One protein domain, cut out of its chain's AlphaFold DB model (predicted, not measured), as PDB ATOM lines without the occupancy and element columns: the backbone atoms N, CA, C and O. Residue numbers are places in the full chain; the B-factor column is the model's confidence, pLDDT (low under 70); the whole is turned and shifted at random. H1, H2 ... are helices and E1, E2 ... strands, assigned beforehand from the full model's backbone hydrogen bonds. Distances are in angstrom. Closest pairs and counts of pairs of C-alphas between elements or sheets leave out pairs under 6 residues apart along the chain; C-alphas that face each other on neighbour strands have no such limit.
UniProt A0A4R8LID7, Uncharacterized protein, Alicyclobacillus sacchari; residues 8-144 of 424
ATOM      1  N   LEU A   8     -11.308 -65.588  39.295       35.25
ATOM      2  CA  LEU A   8     -11.019 -67.021  39.351       35.25
ATOM      3  C   LEU A   8      -9.869 -67.208  40.347       35.25
ATOM      4  O   LEU A   8      -8.918 -66.432  40.347       35.25
ATOM      5  N   ALA A   9      -9.914 -68.256  41.169       40.75
ATOM      6  CA  ALA A   9      -8.842 -68.598  42.113       40.75
ATOM      7  C   ALA A   9      -7.444 -68.741  41.454       40.75
ATOM      8  O   ALA A   9      -6.441 -68.867  42.152       40.75
ATOM      9  N   HIS A  10      -7.392 -68.694  40.119       39.47
ATOM     10  CA  HIS A  10      -6.218 -68.625  39.261       39.47
ATOM     11  C   HIS A  10      -5.522 -67.245  39.175       39.47
ATOM     12  O   HIS A  10      -4.353 -67.221  38.798       39.47
ATOM     13  N   ASP A  11      -6.175 -66.138  39.557       43.97
ATOM     14  CA  ASP A  11      -5.595 -64.772  39.566       43.97
ATOM     15  C   ASP A  11      -4.947 -64.389  40.910       43.97
ATOM     16  O   ASP A  11      -4.277 -63.365  41.046       43.97
ATOM     17  N   LEU A  12      -5.085 -65.244  41.926       48.16
ATOM     18  CA  LEU A  12      -4.331 -65.145  43.169       48.16
ATOM     19  C   LEU A  12      -2.926 -65.675  42.880       48.16
ATOM     20  O   LEU A  12      -2.759 -66.885  42.742       48.16
ATOM     21  N   GLY A  13      -1.932 -64.788  42.752       54.06
ATOM     22  CA  GLY A  13      -0.564 -65.139  42.347       54.06
ATOM     23  C   GLY A  13      -0.112 -66.526  42.827       54.06
ATOM     24  O   GLY A  13      -0.101 -66.800  44.028       54.06
ATOM     25  N   ARG A  14       0.245 -67.402  41.871       65.06
ATOM     26  CA  ARG A  14       0.519 -68.850  42.042       65.06
ATOM     27  C   ARG A  14       1.369 -69.210  43.270       65.06
ATOM     28  O   ARG A  14       1.298 -70.337  43.751       65.06
ATOM     29  N   ARG A  15       2.212 -68.296  43.757       76.44
ATOM     30  CA  ARG A  15       3.130 -68.514  44.882       76.44
ATOM     31  C   ARG A  15       2.778 -67.598  46.057       76.44
ATOM     32  O   ARG A  15       3.188 -66.441  46.092       76.44
ATOM     33  N   ARG A  16       2.046 -68.134  47.039       81.75
ATOM     34  CA  ARG A  16       1.819 -67.473  48.335       81.75
ATOM     35  C   ARG A  16       3.110 -67.490  49.154       81.75
ATOM     36  O   ARG A  16       3.743 -68.533  49.267       81.75
ATOM     37  N   ILE A  17       3.474 -66.349  49.735       85.81
ATOM     38  CA  ILE A  17       4.717 -66.200  50.519       85.81
ATOM     39  C   ILE A  17       4.486 -66.181  52.027       85.81
ATOM     40  O   ILE A  17       5.441 -66.241  52.789       85.81
ATOM     41  N   ALA A  18       3.234 -66.097  52.468       90.12
ATOM     42  CA  ALA A  18       2.891 -66.028  53.876       90.12
ATOM     43  C   ALA A  18       1.636 -66.849  54.167       90.12
ATOM     44  O   ALA A  18       0.728 -66.945  53.339       90.12
ATOM     45  N   PHE A  19       1.592 -67.418  55.364       90.44
ATOM     46  CA  PHE A  19       0.449 -68.144  55.885       90.44
ATOM     47  C   PHE A  19       0.273 -67.823  57.369       90.44
ATOM     48  O   PHE A  19       1.148 -68.126  58.183       90.44
ATOM     49  N   LEU A  20      -0.867 -67.216  57.706       90.31
ATOM     50  CA  LEU A  20      -1.274 -66.958  59.083       90.31
ATOM     51  C   LEU A  20      -2.172 -68.102  59.566       90.31
ATOM     52  O   LEU A  20      -3.340 -68.200  59.185       90.31
ATOM     53  N   GLY A  21      -1.612 -68.977  60.396       89.88
ATOM     54  CA  GLY A  21      -2.361 -69.982  61.140       89.88
ATOM     55  C   GLY A  21      -2.683 -69.518  62.567       89.88
ATOM     56  O   GLY A  21      -2.122 -68.527  63.039       89.88
ATOM     57  N   PRO A  22      -3.525 -70.268  63.297       88.12
ATOM     58  CA  PRO A  22      -3.920 -69.922  64.666       88.12
ATOM     59  C   PRO A  22      -2.743 -69.947  65.651       88.12
ATOM     60  O   PRO A  22      -2.670 -69.116  66.539       88.12
ATOM     61  N   LEU A  23      -1.786 -70.863  65.475       89.56
ATOM     62  CA  LEU A  23      -0.650 -71.035  66.393       89.56
ATOM     63  C   LEU A  23       0.640 -70.377  65.892       89.56
ATOM     64  O   LEU A  23       1.631 -70.306  66.624       89.56
ATOM     65  N   HIS A  24       0.675 -69.989  64.614       89.31
ATOM     66  CA  HIS A  24       1.925 -69.638  63.954       89.31
ATOM     67  C   HIS A  24       1.730 -68.823  62.675       89.31
ATOM     68  O   HIS A  24       0.885 -69.150  61.842       89.31
ATOM     69  N   LEU A  25       2.591 -67.823  62.480       90.31
ATOM     70  CA  LEU A  25       2.798 -67.138  61.205       90.31
ATOM     71  C   LEU A  25       4.037 -67.725  60.521       90.31
ATOM     72  O   LEU A  25       5.145 -67.602  61.047       90.31
ATOM     73  N   ASN A  26       3.865 -68.336  59.345       91.94
ATOM     74  CA  ASN A  26       4.992 -68.702  58.489       91.94
ATOM     75  C   ASN A  26       5.117 -67.708  57.332       91.94
ATOM     76  O   ASN A  26       4.124 -67.389  56.676       91.94
ATOM     77  N   LEU A  27       6.330 -67.220  57.098       90.56
ATOM     78  CA  LEU A  27       6.622 -66.175  56.132       90.56
ATOM     79  C   LEU A  27       7.940 -66.480  55.425       90.56
ATOM     80  O   LEU A  27       8.979 -66.621  56.064       90.56
ATOM     81  N   ILE A  28       7.888 -66.499  54.098       91.44
ATOM     82  CA  ILE A  28       9.060 -66.390  53.240       91.44
ATOM     83  C   ILE A  28       9.389 -64.906  53.143       91.44
ATOM     84  O   ILE A  28       8.586 -64.102  52.669       91.44
ATOM     85  N   HIS A  29      10.576 -64.547  53.608       90.12
ATOM     86  CA  HIS A  29      11.064 -63.183  53.560       90.12
ATOM     87  C   HIS A  29      12.466 -63.146  52.978       90.12
ATOM     88  O   HIS A  29      13.238 -64.106  53.077       90.12
ATOM     89  N   ARG A  30      12.838 -61.983  52.442       89.88
ATOM     90  CA  ARG A  30      14.194 -61.786  51.945       89.88
ATOM     91  C   ARG A  30      15.204 -61.979  53.075       89.88
ATOM     92  O   ARG A  30      15.002 -61.467  54.174       89.88
ATOM     93  N   THR A  31      16.285 -62.699  52.820       91.19
ATOM     94  CA  THR A  31      17.377 -62.948  53.768       91.19
ATOM     95  C   THR A  31      18.684 -63.009  52.999       91.19
ATOM     96  O   THR A  31      18.776 -63.658  51.955       91.19
ATOM     97  N   LYS A  32      19.719 -62.326  53.493       92.31
ATOM     98  CA  LYS A  32      21.050 -62.429  52.889       92.31
ATOM     99  C   LYS A  32      21.551 -63.864  53.076       92.31
ATOM    100  O   LYS A  32      21.628 -64.297  54.225       92.31
ATOM    101  N   PRO A  33      21.925 -64.589  52.008       94.94
ATOM    102  CA  PRO A  33      22.274 -66.003  52.141       94.94
ATOM    103  C   PRO A  33      23.413 -66.274  53.130       94.94
ATOM    104  O   PRO A  33      23.346 -67.229  53.895       94.94
ATOM    105  N   TRP A  34      24.408 -65.385  53.207       94.50
ATOM    106  CA  TRP A  34      25.507 -65.515  54.170       94.50
ATOM    107  C   TRP A  34      25.056 -65.406  55.637       94.50
ATOM    108  O   TRP A  34      25.686 -66.001  56.502       94.50
ATOM    109  N   VAL A  35      23.963 -64.688  55.931       95.69
ATOM    110  CA  VAL A  35      23.410 -64.599  57.294       95.69
ATOM    111  C   VAL A  35      22.782 -65.933  57.690       95.69
ATOM    112  O   VAL A  35      22.963 -66.378  58.817       95.69
ATOM    113  N   ALA A  36      22.085 -66.596  56.761       96.81
ATOM    114  CA  ALA A  36      21.548 -67.933  56.999       96.81
ATOM    115  C   ALA A  36      22.670 -68.958  57.235       96.81
ATOM    116  O   ALA A  36      22.588 -69.720  58.194       96.81
ATOM    117  N   ILE A  37      23.745 -68.903  56.433       97.94
ATOM    118  CA  ILE A  37      24.954 -69.714  56.654       97.94
ATOM    119  C   ILE A  37      25.523 -69.459  58.051       97.94
ATOM    120  O   ILE A  37      25.770 -70.410  58.782       97.94
ATOM    121  N   ALA A  38      25.724 -68.193  58.426       97.50
ATOM    122  CA  ALA A  38      26.355 -67.842  59.694       97.50
ATOM    123  C   ALA A  38      25.549 -68.349  60.901       97.50
ATOM    124  O   ALA A  38      26.128 -68.860  61.853       97.50
ATOM    125  N   TRP A  39      24.217 -68.286  60.847       97.94
ATOM    126  CA  TRP A  39      23.388 -68.877  61.897       97.94
ATOM    127  C   TRP A  39      23.439 -70.404  61.909       97.94
ATOM    128  O   TRP A  39      23.523 -70.975  62.991       97.94
ATOM    129  N   SER A  40      23.470 -71.064  60.746       97.25
ATOM    130  CA  SER A  40      23.717 -72.513  60.663       97.25
ATOM    131  C   SER A  40      25.106 -72.909  61.178       97.25
ATOM    132  O   SER A  40      25.267 -74.017  61.671       97.25
ATOM    133  N   TRP A  41      26.099 -72.021  61.085       95.88
ATOM    134  CA  TRP A  41      27.436 -72.245  61.637       95.88
ATOM    135  C   TRP A  41      27.445 -72.185  63.168       95.88
ATOM    136  O   TRP A  41      28.084 -73.014  63.803       95.88
ATOM    137  N   PHE A  42      26.702 -71.246  63.768       94.75
ATOM    138  CA  PHE A  42      26.518 -71.215  65.225       94.75
ATOM    139  C   PHE A  42      25.759 -72.434  65.742       94.75
ATOM    140  O   PHE A  42      26.031 -72.895  66.848       94.75
ATOM    141  N   MET A  43      24.766 -72.893  64.975       94.31
ATOM    142  CA  MET A  43      24.046 -74.138  65.214       94.31
ATOM    143  C   MET A  43      23.249 -74.535  63.957       94.31
ATOM    144  O   MET A  43      22.396 -73.752  63.525       94.31
ATOM    145  N   PRO A  44      23.433 -75.745  63.391       94.75
ATOM    146  CA  PRO A  44      22.847 -76.169  62.107       94.75
ATOM    147  C   PRO A  44      21.347 -75.886  61.903       94.75
ATOM    148  O   PRO A  44      20.900 -75.550  60.800       94.75
ATOM    149  N   GLY A  45      20.544 -75.984  62.966       95.75
ATOM    150  CA  GLY A  45      19.104 -75.726  62.909       95.75
ATOM    151  C   GLY A  45      18.712 -74.260  62.702       95.75
ATOM    152  O   GLY A  45      17.665 -73.972  62.120       95.75
ATOM    153  N   PHE A  46      19.542 -73.306  63.123       97.25
ATOM    154  CA  PHE A  46      19.153 -71.897  63.208       97.25
ATOM    155  C   PHE A  46      18.986 -71.205  61.857       97.25
ATOM    156  O   PHE A  46      18.036 -70.438  61.686       97.25
ATOM    157  N   GLY A  47      19.823 -71.507  60.861       97.00
ATOM    158  CA  GLY A  47      19.617 -70.958  59.517       97.00
ATOM    159  C   GLY A  47      18.286 -71.404  58.903       97.00
ATOM    160  O   GLY A  47      17.628 -70.622  58.224       97.00
ATOM    161  N   HIS A  48      17.832 -72.623  59.200       97.62
ATOM    162  CA  HIS A  48      16.546 -73.145  58.729       97.62
ATOM    163  C   HIS A  48      15.359 -72.512  59.466       97.62
ATOM    164  O   HIS A  48      14.387 -72.106  58.824       97.62
ATOM    165  N   LEU A  49      15.458 -72.351  60.793       96.38
ATOM    166  CA  LEU A  49      14.455 -71.626  61.585       96.38
ATOM    167  C   LEU A  49      14.301 -70.177  61.102       96.38
ATOM    168  O   LEU A  49      13.176 -69.706  60.925       96.38
ATOM    169  N   LEU A  50      15.417 -69.497  60.810       96.12
ATOM    170  CA  LEU A  50      15.416 -68.140  60.260       96.12
ATOM    171  C   LEU A  50      14.623 -68.043  58.952       96.12
ATOM    172  O   LEU A  50      13.982 -67.030  58.706       96.12
ATOM    173  N   LEU A  51      14.663 -69.084  58.121       95.94
ATOM    174  CA  LEU A  51      14.049 -69.116  56.792       95.94
ATOM    175  C   LEU A  51      12.625 -69.696  56.782       95.94
ATOM    176  O   LEU A  51      12.079 -69.960  55.712       95.94
ATOM    177  N   GLY A  52      12.024 -69.930  57.952       93.50
ATOM    178  CA  GLY A  52      10.669 -70.480  58.060       93.50
ATOM    179  C   GLY A  52      10.568 -71.991  57.804       93.50
ATOM    180  O   GLY A  52       9.462 -72.523  57.673       93.50
ATOM    181  N   GLN A  53      11.703 -72.699  57.759       95.19
ATOM    182  CA  GLN A  53      11.794 -74.160  57.626       95.19
ATOM    183  C   GLN A  53      11.832 -74.819  59.013       95.19
ATOM    184  O   GLN A  53      12.831 -75.411  59.418       95.19
ATOM    185  N   TYR A  54      10.735 -74.676  59.763       93.81
ATOM    186  CA  TYR A  54      10.682 -74.998  61.195       93.81
ATOM    187  C   TYR A  54      10.999 -76.444  61.533       93.81
ATOM    188  O   TYR A  54      11.876 -76.690  62.351       93.81
ATOM    189  N   LEU A  55      10.314 -77.387  60.884       94.75
ATOM    190  CA  LEU A  55      10.485 -78.810  61.163       94.75
ATOM    191  C   LEU A  55      11.941 -79.241  60.966       94.75
ATOM    192  O   LEU A  55      12.530 -79.858  61.847       94.75
ATOM    193  N   LEU A  56      12.535 -78.856  59.834       95.62
ATOM    194  CA  LEU A  56      13.929 -79.167  59.539       95.62
ATOM    195  C   LEU A  56      14.884 -78.470  60.518       95.62
ATOM    196  O   LEU A  56      15.834 -79.088  60.986       95.62
ATOM    197  N   GLY A  57      14.608 -77.212  60.872       96.88
ATOM    198  CA  GLY A  57      15.382 -76.483  61.874       96.88
ATOM    199  C   GLY A  57      15.351 -77.141  63.255       96.88
ATOM    200  O   GLY A  57      16.396 -77.257  63.888       96.88
ATOM    201  N   TRP A  58      14.191 -77.630  63.702       96.00
ATOM    202  CA  TRP A  58      14.057 -78.360  64.966       96.00
ATOM    203  C   TRP A  58      14.803 -79.691  64.949       96.00
ATOM    204  O   TRP A  58      15.484 -80.008  65.921       96.00
ATOM    205  N   ILE A  59      14.716 -80.443  63.846       96.50
ATOM    206  CA  ILE A  59      15.431 -81.717  63.682       96.50
ATOM    207  C   ILE A  59      16.943 -81.487  63.736       96.50
ATOM    208  O   ILE A  59      17.624 -82.137  64.520       96.50
ATOM    209  N   LEU A  60      17.464 -80.541  62.951       96.81
ATOM    210  CA  LEU A  60      18.901 -80.255  62.896       96.81
ATOM    211  C   LEU A  60      19.437 -79.698  64.219       96.81
ATOM    212  O   LEU A  60      20.544 -80.041  64.612       96.81
ATOM    213  N   PHE A  61      18.655 -78.874  64.922       96.44
ATOM    214  CA  PHE A  61      19.005 -78.421  66.268       96.44
ATOM    215  C   PHE A  61      19.061 -79.589  67.257       96.44
ATOM    216  O   PHE A  61      20.036 -79.736  67.984       96.44
ATOM    217  N   GLY A  62      18.009 -80.413  67.310       96.00
ATOM    218  CA  GLY A  62      17.941 -81.518  68.266       96.00
ATOM    219  C   GLY A  62      19.042 -82.543  68.011       96.00
ATOM    220  O   GLY A  62      19.651 -83.038  68.954       96.00
ATOM    221  N   TRP A  63      19.331 -82.808  66.736       94.12
ATOM    222  CA  TRP A  63      20.434 -83.664  66.317       94.12
ATOM    223  C   TRP A  63      21.803 -83.082  66.705       94.12
ATOM    224  O   TRP A  63      22.622 -83.826  67.234       94.12
ATOM    225  N   GLU A  64      22.029 -81.771  66.535       93.31
ATOM    226  CA  GLU A  64      23.260 -81.098  66.986       93.31
ATOM    227  C   GLU A  64      23.471 -81.306  68.488       93.31
ATOM    228  O   GLU A  64      24.543 -81.732  68.909       93.31
ATOM    229  N   VAL A  65      22.436 -81.053  69.298       94.56
ATOM    230  CA  VAL A  65      22.517 -81.227  70.754       94.56
ATOM    231  C   VAL A  65      22.789 -82.685  71.116       94.56
ATOM    232  O   VAL A  65      23.666 -82.949  71.933       94.56
ATOM    233  N   ALA A  66      22.076 -83.634  70.501       93.12
ATOM    234  CA  ALA A  66      22.243 -85.056  70.785       93.12
ATOM    235  C   ALA A  66      23.661 -85.549  70.458       93.12
ATOM    236  O   ALA A  66      24.298 -86.174  71.300       93.12
ATOM    237  N   VAL A  67      24.176 -85.230  69.265       90.75
ATOM    238  CA  VAL A  67      25.531 -85.627  68.852       90.75
ATOM    239  C   VAL A  67      26.587 -84.980  69.735       90.75
ATOM    240  O   VAL A  67      27.539 -85.641  70.138       90.75
ATOM    241  N   ASN A  68      26.430 -83.698  70.054       91.38
ATOM    242  CA  ASN A  68      27.403 -82.967  70.852       91.38
ATOM    243  C   ASN A  68      27.485 -83.501  72.291       91.38
ATOM    244  O   ASN A  68      28.594 -83.702  72.776       91.38
ATOM    245  N   VAL A  69      26.341 -83.820  72.915       91.00
ATOM    246  CA  VAL A  69      26.284 -84.426  74.260       91.00
ATOM    247  C   VAL A  69      26.850 -85.851  74.273       91.00
ATOM    248  O   VAL A  69      27.563 -86.220  75.198       91.00
ATOM    249  N   GLU A  70      26.583 -86.654  73.240       88.88
ATOM    250  CA  GLU A  70      27.114 -88.026  73.148       88.88
ATOM    251  C   GLU A  70      28.639 -88.060  72.938       88.88
ATOM    252  O   GLU A  70      29.328 -89.002  73.328       88.88
ATOM    253  N   THR A  71      29.188 -87.029  72.296       88.00
ATOM    254  CA  THR A  71      30.610 -86.967  71.927       88.00
ATOM    255  C   THR A  71      31.435 -86.040  72.812       88.00
ATOM    256  O   THR A  71      32.644 -85.954  72.616       88.00
ATOM    257  N   HIS A  72      30.819 -85.321  73.753       89.00
ATOM    258  CA  HIS A  72      31.460 -84.251  74.526       89.00
ATOM    259  C   HIS A  72      32.141 -83.186  73.650       89.00
ATOM    260  O   HIS A  72      33.164 -82.595  74.017       89.00
ATOM    261  N   PHE A  73      31.573 -82.917  72.471       90.00
ATOM    262  CA  PHE A  73      32.206 -82.071  71.460       90.00
ATOM    263  C   PHE A  73      32.434 -80.637  71.953       90.00
ATOM    264  O   PHE A  73      33.504 -80.070  71.731       90.00
ATOM    265  N   ASN A  74      31.483 -80.067  72.700       93.25
ATOM    266  CA  ASN A  74      31.656 -78.750  73.317       93.25
ATOM    267  C   ASN A  74      32.853 -78.699  74.279       93.25
ATOM    268  O   ASN A  74      33.586 -77.710  74.289       93.25
ATOM    269  N   VAL A  75      33.103 -79.760  75.049       93.25
ATOM    270  CA  VAL A  75      34.275 -79.821  75.937       93.25
ATOM    271  C   VAL A  75      35.558 -79.879  75.111       93.25
ATOM    272  O   VAL A  75      36.498 -79.141  75.388       93.25
ATOM    273  N   ALA A  76      35.586 -80.667  74.033       91.62
ATOM    274  CA  ALA A  76      36.733 -80.700  73.126       91.62
ATOM    275  C   ALA A  76      37.014 -79.323  72.486       91.62
ATOM    276  O   ALA A  76      38.177 -78.927  72.361       91.62
ATOM    277  N   ILE A  77      35.971 -78.559  72.130       91.94
ATOM    278  CA  ILE A  77      36.095 -77.166  71.671       91.94
ATOM    279  C   ILE A  77      36.718 -76.298  72.768       91.94
ATOM    280  O   ILE A  77      37.683 -75.585  72.495       91.94
ATOM    281  N   LEU A  78      36.203 -76.367  73.999       94.62
ATOM    282  CA  LEU A  78      36.732 -75.603  75.131       94.62
ATOM    283  C   LEU A  78      38.227 -75.867  75.332       94.62
ATOM    284  O   LEU A  78      39.023 -74.929  75.321       94.62
ATOM    285  N   GLU A  79      38.626 -77.132  75.443       93.81
ATOM    286  CA  GLU A  79      40.027 -77.530  75.623       93.81
ATOM    287  C   GLU A  79      40.912 -77.060  74.455       93.81
ATOM    288  O   GLU A  79      42.029 -76.582  74.649       93.81
ATOM    289  N   THR A  80      40.398 -77.112  73.224       92.75
ATOM    290  CA  THR A  80      41.131 -76.658  72.031       92.75
ATOM    291  C   THR A  80      41.374 -75.148  72.046       92.75
ATOM    292  O   THR A  80      42.494 -74.699  71.805       92.75
ATOM    293  N   PHE A  81      40.351 -74.344  72.345       94.81
ATOM    294  CA  PHE A  81      40.473 -72.879  72.357       94.81
ATOM    295  C   PHE A  81      41.274 -72.347  73.551       94.81
ATOM    296  O   PHE A  81      41.833 -71.249  73.480       94.81
ATOM    297  N   THR A  82      41.340 -73.121  74.633       94.06
ATOM    298  CA  THR A  82      42.125 -72.817  75.837       94.06
ATOM    299  C   THR A  82      43.581 -73.294  75.739       94.06
ATOM    300  O   THR A  82      44.396 -72.941  76.586       94.06
ATOM    301  N   GLY A  83      43.944 -74.015  74.668       92.19
ATOM    302  CA  GLY A  83      45.316 -74.444  74.369       92.19
ATOM    303  C   GLY A  83      45.679 -75.847  74.871       92.19
ATOM    304  O   GLY A  83      46.804 -76.303  74.657       92.19
ATOM    305  N   HIS A  84      44.746 -76.574  75.483       92.12
ATOM    306  CA  HIS A  84      44.946 -77.922  76.014       92.12
ATOM    307  C   HIS A  84      44.677 -79.007  74.958       92.12
ATOM    308  O   HIS A  84      43.844 -79.897  75.126       92.12
ATOM    309  N   PHE A  85      45.422 -78.983  73.852       88.88
ATOM    310  CA  PHE A  85      45.205 -79.910  72.730       88.88
ATOM    311  C   PHE A  85      45.323 -81.395  73.109       88.88
ATOM    312  O   PHE A  85      44.653 -82.238  72.515       88.88
ATOM    313  N   THR A  86      46.172 -81.737  74.082       88.50
ATOM    314  CA  THR A  86      46.303 -83.118  74.571       88.50
ATOM    315  C   THR A  86      45.041 -83.566  75.302       88.50
ATOM    316  O   THR A  86      44.570 -84.670  75.048       88.50
ATOM    317  N   ALA A  87      44.466 -82.699  76.143       87.75
ATOM    318  CA  ALA A  87      43.206 -82.974  76.826       87.75
ATOM    319  C   ALA A  87      42.060 -83.078  75.811       87.75
ATOM    320  O   ALA A  87      41.333 -84.064  75.822       87.75
ATOM    321  N   ALA A  88      41.978 -82.158  74.842       85.88
ATOM    322  CA  ALA A  88      40.975 -82.204  73.773       85.88
ATOM    323  C   ALA A  88      40.977 -83.543  73.004       85.88
ATOM    324  O   ALA A  88      39.919 -84.092  72.702       85.88
ATOM    325  N   LYS A  89      42.163 -84.105  72.725       83.44
ATOM    326  CA  LYS A  89      42.307 -85.430  72.094       83.44
ATOM    327  C   LYS A  89      41.928 -86.594  73.007       83.44
ATOM    328  O   LYS A  89      41.621 -87.660  72.500       83.44
ATOM    329  N   GLN A  90      42.009 -86.421  74.323       85.12
ATOM    330  CA  GLN A  90      41.604 -87.438  75.296       85.12
ATOM    331  C   GLN A  90      40.094 -87.420  75.545       85.12
ATOM    332  O   GLN A  90      39.531 -88.471  75.835       85.12
ATOM    333  N   VAL A  91      39.444 -86.258  75.395       80.69
ATOM    334  CA  VAL A  91      37.978 -86.134  75.451       80.69
ATOM    335  C   VAL A  91      37.318 -86.942  74.332       80.69
ATOM    336  O   VAL A  91      36.277 -87.548  74.558       80.69
ATOM    337  N   LEU A  92      37.930 -86.973  73.143       80.62
ATOM    338  CA  LEU A  92      37.403 -87.685  71.980       80.62
ATOM    339  C   LEU A  92      38.113 -89.029  71.785       80.62
ATOM    340  O   LEU A  92      39.279 -89.077  71.392       80.62
ATOM    341  N   SER A  93      37.404 -90.139  71.981       75.50
ATOM    342  CA  SER A  93      37.910 -91.462  71.602       75.50
ATOM    343  C   SER A  93      38.128 -91.558  70.081       75.50
ATOM    344  O   SER A  93      37.505 -90.836  69.301       75.50
ATOM    345  N   HIS A  94      38.985 -92.478  69.615       72.19
ATOM    346  CA  HIS A  94      39.193 -92.690  68.170       72.19
ATOM    347  C   HIS A  94      37.877 -92.984  67.422       72.19
ATOM    348  O   HIS A  94      37.702 -92.544  66.285       72.19
ATOM    349  N   GLU A  95      36.939 -93.680  68.070       74.88
ATOM    350  CA  GLU A  95      35.605 -93.964  67.536       74.88
ATOM    351  C   GLU A  95      34.741 -92.698  67.449       74.88
ATOM    352  O   GLU A  95      34.122 -92.454  66.416       74.88
ATOM    353  N   GLN A  96      34.767 -91.836  68.471       79.00
ATOM    354  CA  GLN A  96      34.051 -90.555  68.469       79.00
ATOM    355  C   GLN A  96      34.612 -89.578  67.430       79.00
ATOM    356  O   GLN A  96      33.843 -88.877  66.778       79.00
ATOM    357  N   ILE A  97      35.932 -89.554  67.212       75.25
ATOM    358  CA  ILE A  97      36.546 -88.757  66.137       75.25
ATOM    359  C   ILE A  97      36.045 -89.238  64.771       75.25
ATOM    360  O   ILE A  97      35.667 -88.418  63.933       75.25
ATOM    361  N   GLY A  98      36.005 -90.557  64.549       73.50
ATOM    362  CA  GLY A  98      35.424 -91.139  63.340       73.50
ATOM    363  C   GLY A  98      33.949 -90.768  63.188       73.50
ATOM    364  O   GLY A  98      33.542 -90.263  62.143       73.50
ATOM    365  N   PHE A  99      33.159 -90.930  64.249       79.25
ATOM    366  CA  PHE A  99      31.748 -90.560  64.270       79.25
ATOM    367  C   PHE A  99      31.537 -89.081  63.926       79.25
ATOM    368  O   PHE A  99      30.758 -88.776  63.026       79.25
ATOM    369  N   LEU A 100      32.266 -88.155  64.553       81.75
ATOM    370  CA  LEU A 100      32.200 -86.724  64.244       81.75
ATOM    371  C   LEU A 100      32.612 -86.431  62.792       81.75
ATOM    372  O   LEU A 100      31.942 -85.673  62.093       81.75
ATOM    373  N   LEU A 101      33.679 -87.051  62.289       75.81
ATOM    374  CA  LEU A 101      34.141 -86.805  60.923       75.81
ATOM    375  C   LEU A 101      33.139 -87.299  59.869       75.81
ATOM    376  O   LEU A 101      32.937 -86.624  58.861       75.81
ATOM    377  N   PHE A 102      32.510 -88.454  60.095       76.31
ATOM    378  CA  PHE A 102      31.625 -89.095  59.116       76.31
ATOM    379  C   PHE A 102      30.137 -88.775  59.303       76.31
ATOM    380  O   PHE A 102      29.366 -88.962  58.363       76.31
ATOM    381  N   THR A 103      29.722 -88.262  60.464       79.69
ATOM    382  CA  THR A 103      28.326 -87.866  60.723       79.69
ATOM    383  C   THR A 103      28.200 -86.369  60.976       79.69
ATOM    384  O   THR A 103      27.441 -85.700  60.271       79.69
ATOM    385  N   TYR A 104      28.991 -85.818  61.905       87.00
ATOM    386  CA  TYR A 104      28.874 -84.418  62.298       87.00
ATOM    387  C   TYR A 104      29.249 -83.465  61.162       87.00
ATOM    388  O   TYR A 104      28.434 -82.655  60.720       87.00
ATOM    389  N   GLY A 105      30.471 -83.606  60.638       89.00
ATOM    390  CA  GLY A 105      31.019 -82.740  59.591       89.00
ATOM    391  C   GLY A 105      30.127 -82.630  58.345       89.00
ATOM    392  O   GLY A 105      29.802 -81.509  57.941       89.00
ATOM    393  N   PRO A 106      29.679 -83.748  57.740       92.38
ATOM    394  CA  PRO A 106      28.815 -83.713  56.566       92.38
ATOM    395  C   PRO A 106      27.473 -83.026  56.817       92.38
ATOM    396  O   PRO A 106      27.061 -82.205  55.998       92.38
ATOM    397  N   ILE A 107      26.801 -83.309  57.939       93.56
ATOM    398  CA  ILE A 107      25.500 -82.697  58.259       93.56
ATOM    399  C   ILE A 107      25.668 -81.212  58.601       93.56
ATOM    400  O   ILE A 107      24.858 -80.394  58.164       93.56
ATOM    401  N   PHE A 108      26.746 -80.837  59.292       92.94
ATOM    402  CA  PHE A 108      27.082 -79.444  59.586       92.94
ATOM    403  C   PHE A 108      27.309 -78.629  58.299       92.94
ATOM    404  O   PHE A 108      26.687 -77.582  58.089       92.94
ATOM    405  N   VAL A 109      28.134 -79.139  57.374       95.06
ATOM    406  CA  VAL A 109      28.375 -78.509  56.062       95.06
ATOM    407  C   VAL A 109      27.106 -78.493  55.211       95.06
ATOM    408  O   VAL A 109      26.795 -77.473  54.588       95.06
ATOM    409  N   PHE A 110      26.339 -79.586  55.219       95.81
ATOM    410  CA  PHE A 110      25.049 -79.660  54.546       95.81
ATOM    411  C   PHE A 110      24.093 -78.592  55.068       95.81
ATOM    412  O   PHE A 110      23.492 -77.892  54.261       95.81
ATOM    413  N   ALA A 111      23.973 -78.406  56.383       97.19
ATOM    414  CA  ALA A 111      23.064 -77.423  56.956       97.19
ATOM    415  C   ALA A 111      23.422 -75.992  56.522       97.19
ATOM    416  O   ALA A 111      22.543 -75.227  56.113       97.19
ATOM    417  N   MET A 112      24.713 -75.648  56.521       97.69
ATOM    418  CA  MET A 112      25.194 -74.369  55.992       97.69
ATOM    419  C   MET A 112      24.850 -74.206  54.506       97.69
ATOM    420  O   MET A 112      24.200 -73.228  54.128       97.69
ATOM    421  N   HIS A 113      25.210 -75.178  53.668       98.06
ATOM    422  CA  HIS A 113      24.959 -75.130  52.227       98.06
ATOM    423  C   HIS A 113      23.459 -75.107  51.882       98.06
ATOM    424  O   HIS A 113      23.006 -74.314  51.059       98.06
ATOM    425  N   HIS A 114      22.659 -75.936  52.543       97.94
ATOM    426  CA  HIS A 114      21.223 -76.026  52.315       97.94
ATOM    427  C   HIS A 114      20.503 -74.748  52.764       97.94
ATOM    428  O   HIS A 114      19.668 -74.223  52.025       97.94
ATOM    429  N   SER A 115      20.890 -74.165  53.905       97.69
ATOM    430  CA  SER A 115      20.353 -72.868  54.340       97.69
ATOM    431  C   SER A 115      20.681 -71.736  53.354       97.69
ATOM    432  O   SER A 115      19.838 -70.874  53.103       97.69
ATOM    433  N   TYR A 116      21.854 -71.769  52.708       97.81
ATOM    434  CA  TYR A 116      22.191 -70.847  51.620       97.81
ATOM    435  C   TYR A 116      21.250 -70.994  50.420       97.81
ATOM    436  O   TYR A 116      20.733 -69.989  49.922       97.81
ATOM    437  N   LEU A 117      21.008 -72.229  49.966       97.75
ATOM    438  CA  LEU A 117      20.124 -72.503  48.831       97.75
ATOM    439  C   LEU A 117      18.690 -72.056  49.120       97.75
ATOM    440  O   LEU A 117      18.111 -71.328  48.316       97.75
ATOM    441  N   ILE A 118      18.153 -72.394  50.297       96.75
ATOM    442  CA  ILE A 118      16.812 -71.957  50.705       96.75
ATOM    443  C   ILE A 118      16.742 -70.431  50.785       96.75
ATOM    444  O   ILE A 118      15.757 -69.850  50.339       96.75
ATOM    445  N   ALA A 119      17.763 -69.754  51.319       95.94
ATOM    446  CA  ALA A 119      17.770 -68.294  51.381       95.94
ATOM    447  C   ALA A 119      17.771 -67.669  49.979       95.94
ATOM    448  O   ALA A 119      17.027 -66.723  49.717       95.94
ATOM    449  N   ARG A 120      18.587 -68.205  49.064       94.75
ATOM    450  CA  ARG A 120      18.655 -67.751  47.671       94.75
ATOM    451  C   ARG A 120      17.315 -67.945  46.961       94.75
ATOM    452  O   ARG A 120      16.795 -66.995  46.377       94.75
ATOM    453  N   ASP A 121      16.748 -69.139  47.044       94.38
ATOM    454  CA  ASP A 121      15.502 -69.479  46.361       94.38
ATOM    455  C   ASP A 121      14.308 -68.762  47.017       94.38
ATOM    456  O   ASP A 121      13.430 -68.247  46.326       94.38
ATOM    457  N   GLY A 122      14.317 -68.614  48.344       91.62
ATOM    458  CA  GLY A 122      13.345 -67.844  49.123       91.62
ATOM    459  C   GLY A 122      13.319 -66.356  48.766       91.62
ATOM    460  O   GLY A 122      12.243 -65.755  48.704       91.62
ATOM    461  N   ASN A 123      14.473 -65.760  48.447       91.50
ATOM    462  CA  ASN A 123      14.535 -64.385  47.946       91.50
ATOM    463  C   ASN A 123      13.795 -64.246  46.609       91.50
ATOM    464  O   ASN A 123      12.960 -63.356  46.467       91.50
ATOM    465  N   LEU A 124      14.042 -65.160  45.667       89.25
ATOM    466  CA  LEU A 124      13.353 -65.176  44.374       89.25
ATOM    467  C   LEU A 124      11.849 -65.443  44.537       89.25
ATOM    468  O   LEU A 124      11.025 -64.809  43.883       89.25
ATOM    469  N   LEU A 125      11.475 -66.357  45.436       89.19
ATOM    470  CA  LEU A 125      10.075 -66.625  45.771       89.19
ATOM    471  C   LEU A 125       9.375 -65.400  46.346       89.19
ATOM    472  O   LEU A 125       8.217 -65.161  46.010       89.19
ATOM    473  N   THR A 126      10.075 -64.625  47.176       85.56
ATOM    474  CA  THR A 126       9.546 -63.370  47.711       85.56
ATOM    475  C   THR A 126       9.211 -62.420  46.567       85.56
ATOM    476  O   THR A 126       8.123 -61.860  46.571       85.56
ATOM    477  N   ASP A 127      10.087 -62.300  45.569       82.94
ATOM    478  CA  ASP A 127       9.905 -61.395  44.428       82.94
ATOM    479  C   ASP A 127       8.747 -61.818  43.528       82.94
ATOM    480  O   ASP A 127       7.883 -61.009  43.203       82.94
ATOM    481  N   ILE A 128       8.666 -63.110  43.201       81.81
ATOM    482  CA  ILE A 128       7.555 -63.668  42.416       81.81
ATOM    483  C   ILE A 128       6.228 -63.521  43.176       81.81
ATOM    484  O   ILE A 128       5.182 -63.248  42.590       81.81
ATOM    485  N   GLY A 129       6.260 -63.714  44.493       80.19
ATOM    486  CA  GLY A 129       5.083 -63.681  45.351       80.19
ATOM    487  C   GLY A 129       4.618 -62.284  45.757       80.19
ATOM    488  O   GLY A 129       3.621 -62.182  46.471       80.19
ATOM    489  N   GLN A 130       5.283 -61.203  45.330       71.06
ATOM    490  CA  GLN A 130       4.830 -59.829  45.597       71.06
ATOM    491  C   GLN A 130       3.478 -59.509  44.947       71.06
ATOM    492  O   GLN A 130       2.700 -58.758  45.526       71.06
ATOM    493  N   GLY A 131       3.162 -60.130  43.807       68.88
ATOM    494  CA  GLY A 131       1.863 -59.976  43.140       68.88
ATOM    495  C   GLY A 131       0.743 -60.860  43.701       68.88
ATOM    496  O   GLY A 131      -0.404 -60.723  43.294       68.88
ATOM    497  N   ALA A 132       1.045 -61.793  44.610       73.88
ATOM    498  CA  ALA A 132       0.025 -62.655  45.203       73.88
ATOM    499  C   ALA A 132      -0.844 -61.895  46.217       73.88
ATOM    500  O   ALA A 132      -0.392 -60.933  46.844       73.88
ATOM    501  N   ALA A 133      -2.073 -62.359  46.440       73.12
ATOM    502  CA  ALA A 133      -2.883 -61.824  47.528       73.12
ATOM    503  C   ALA A 133      -2.196 -62.086  48.886       73.12
ATOM    504  O   ALA A 133      -1.650 -63.178  49.096       73.12
ATOM    505  N   PRO A 134      -2.200 -61.099  49.798       75.50
ATOM    506  CA  PRO A 134      -1.695 -61.282  51.150       75.50
ATOM    507  C   PRO A 134      -2.536 -62.332  51.902       75.50
ATOM    508  O   PRO A 134      -3.665 -62.637  51.503       75.50
ATOM    509  N   PRO A 135      -1.987 -62.950  52.962       77.88
ATOM    510  CA  PRO A 135      -2.750 -63.863  53.805       77.88
ATOM    511  C   PRO A 135      -3.876 -63.111  54.523       77.88
ATOM    512  O   PRO A 135      -3.847 -61.890  54.628       77.88
ATOM    513  N   LEU A 136      -4.838 -63.860  55.065       81.00
ATOM    514  CA  LEU A 136      -5.891 -63.292  55.908       81.00
ATOM    515  C   LEU A 136      -5.281 -62.511  57.084       81.00
ATOM    516  O   LEU A 136      -4.371 -63.020  57.745       81.00
ATOM    517  N   ALA A 137      -5.833 -61.328  57.372       87.25
ATOM    518  CA  ALA A 137      -5.440 -60.484  58.502       87.25
ATOM    519  C   ALA A 137      -5.601 -61.178  59.865       87.25
ATOM    520  O   ALA A 137      -4.884 -60.871  60.817       87.25
ATOM    521  N   MET A 138      -6.535 -62.129  59.962       90.62
ATOM    522  CA  MET A 138      -6.882 -62.826  61.196       90.62
ATOM    523  C   MET A 138      -7.182 -64.307  60.937       90.62
ATOM    524  O   MET A 138      -7.730 -64.684  59.902       90.62
ATOM    525  N   SER A 139      -6.828 -65.158  61.899       89.50
ATOM    526  CA  SER A 139      -7.108 -66.592  61.920       89.50
ATOM    527  C   SER A 139      -7.648 -66.970  63.294       89.50
ATOM    528  O   SER A 139      -6.937 -66.838  64.282       89.50
ATOM    529  N   ILE A 140      -8.891 -67.444  63.371       90.00
ATOM    530  CA  ILE A 140      -9.521 -67.873  64.627       90.00
ATOM    531  C   ILE A 140      -9.830 -69.368  64.522       90.00
ATOM    532  O   ILE A 140     -10.485 -69.806  63.574       90.00
ATOM    533  N   ARG A 141      -9.367 -70.161  65.493       90.75
ATOM    534  CA  ARG A 141      -9.788 -71.555  65.705       90.75
ATOM    535  C   ARG A 141     -10.197 -71.758  67.165       90.75
ATOM    536  O   ARG A 141     -10.018 -70.870  67.982       90.75
ATOM    537  N   GLN A 142     -10.744 -72.932  67.489       89.69
ATOM    538  CA  GLN A 142     -11.263 -73.239  68.833       89.69
ATOM    539  C   GLN A 142     -10.236 -73.057  69.962       89.69
ATOM    540  O   GLN A 142     -10.621 -72.695  71.065       89.69
ATOM    541  N   ILE A 143      -8.955 -73.327  69.694       88.44
ATOM    542  CA  ILE A 143      -7.895 -73.294  70.713       88.44
ATOM    543  C   ILE A 143      -7.230 -71.918  70.791       88.44
ATOM    544  O   ILE A 143      -6.964 -71.435  71.882       88.44
ATOM    545  N   GLU A 144      -6.947 -71.297  69.646       90.50
ATOM    546  CA  GLU A 144      -6.131 -70.086  69.573       90.50
ATOM    547  C   GLU A 144      -6.609 -69.191  68.428       90.50
ATOM    548  O   GLU A 144      -7.123 -69.670  67.404       90.50
TER     549      GLU A 144
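Overview. This is residues 8 to 144 of the 424 residues of an uncharacterized protein of Alicyclobacillus sacchari (UniProt A0A4R8LID7). One long helix, H6, runs along most of an elongated body, and H1, H2 and H3 pack on it. The helical hairpin H4-H5 makes a small head at one end; at the other stand the strand hairpin E1-E2 and E3. The printed part, 137 residues, is mostly helix, in the order E1 E2 H1 H2 H3 H4 H5 H6 E3. It is loose, with a radius of gyration of the C-alphas of 20.0 A and spans of 68 by 35 by 24 A.

Arrangement. E1, residues 18 to 20, and E2, residues 25 to 27, form an antiparallel hairpin; N 19 and O 26 are 2.9 A apart, within hydrogen-bond range. E3, residues 138 to 140, pairs with no named strand. H6, residues 94 to 131, is apart from E1 and E2. With residues 108 to 120 alone it touches H1, residues 33 to 42, closest at the C-alphas of Ile 37 and Met 112, 4.7 A, at a shallow tilt of 30 degrees, opposite ways. With 108 to 115 alone it touches H2, residues 44 to 50, at the C-alphas of Ala 111 and Pro 44, 5.3 A. With 96 to 111 alone it touches H3, residues 54 to 71, at the C-alphas of Gln 96 and Thr 71, 6.1 A. H4, residues 73 to 82, touches H5, residues 85 to 91, at the C-alphas of Ala 76 and Ala 88, 4.5 A. Every O i to N i+4 pair is within hydrogen-bond range in H1, H3, H4 and H5, against 2 of 3 in H2 and 31 of 34 in H6.

Along the chain. E1 begins at C-alpha 18 (2.891, -66.028, 53.876). H6 spans 55.6 A, from C-alpha 94 (39.193, -92.690, 68.170); H3 spans 25.6 A. E3 ends at C-alpha 140 (-9.521, -67.873, 64.627).

Size, cuts and confidence. The farthest C-alphas, Leu 8 and Thr 86, are 69.2 A apart. The printed part has no cut and no long link. Residues 8 to 14 and 131 have pLDDT under 70.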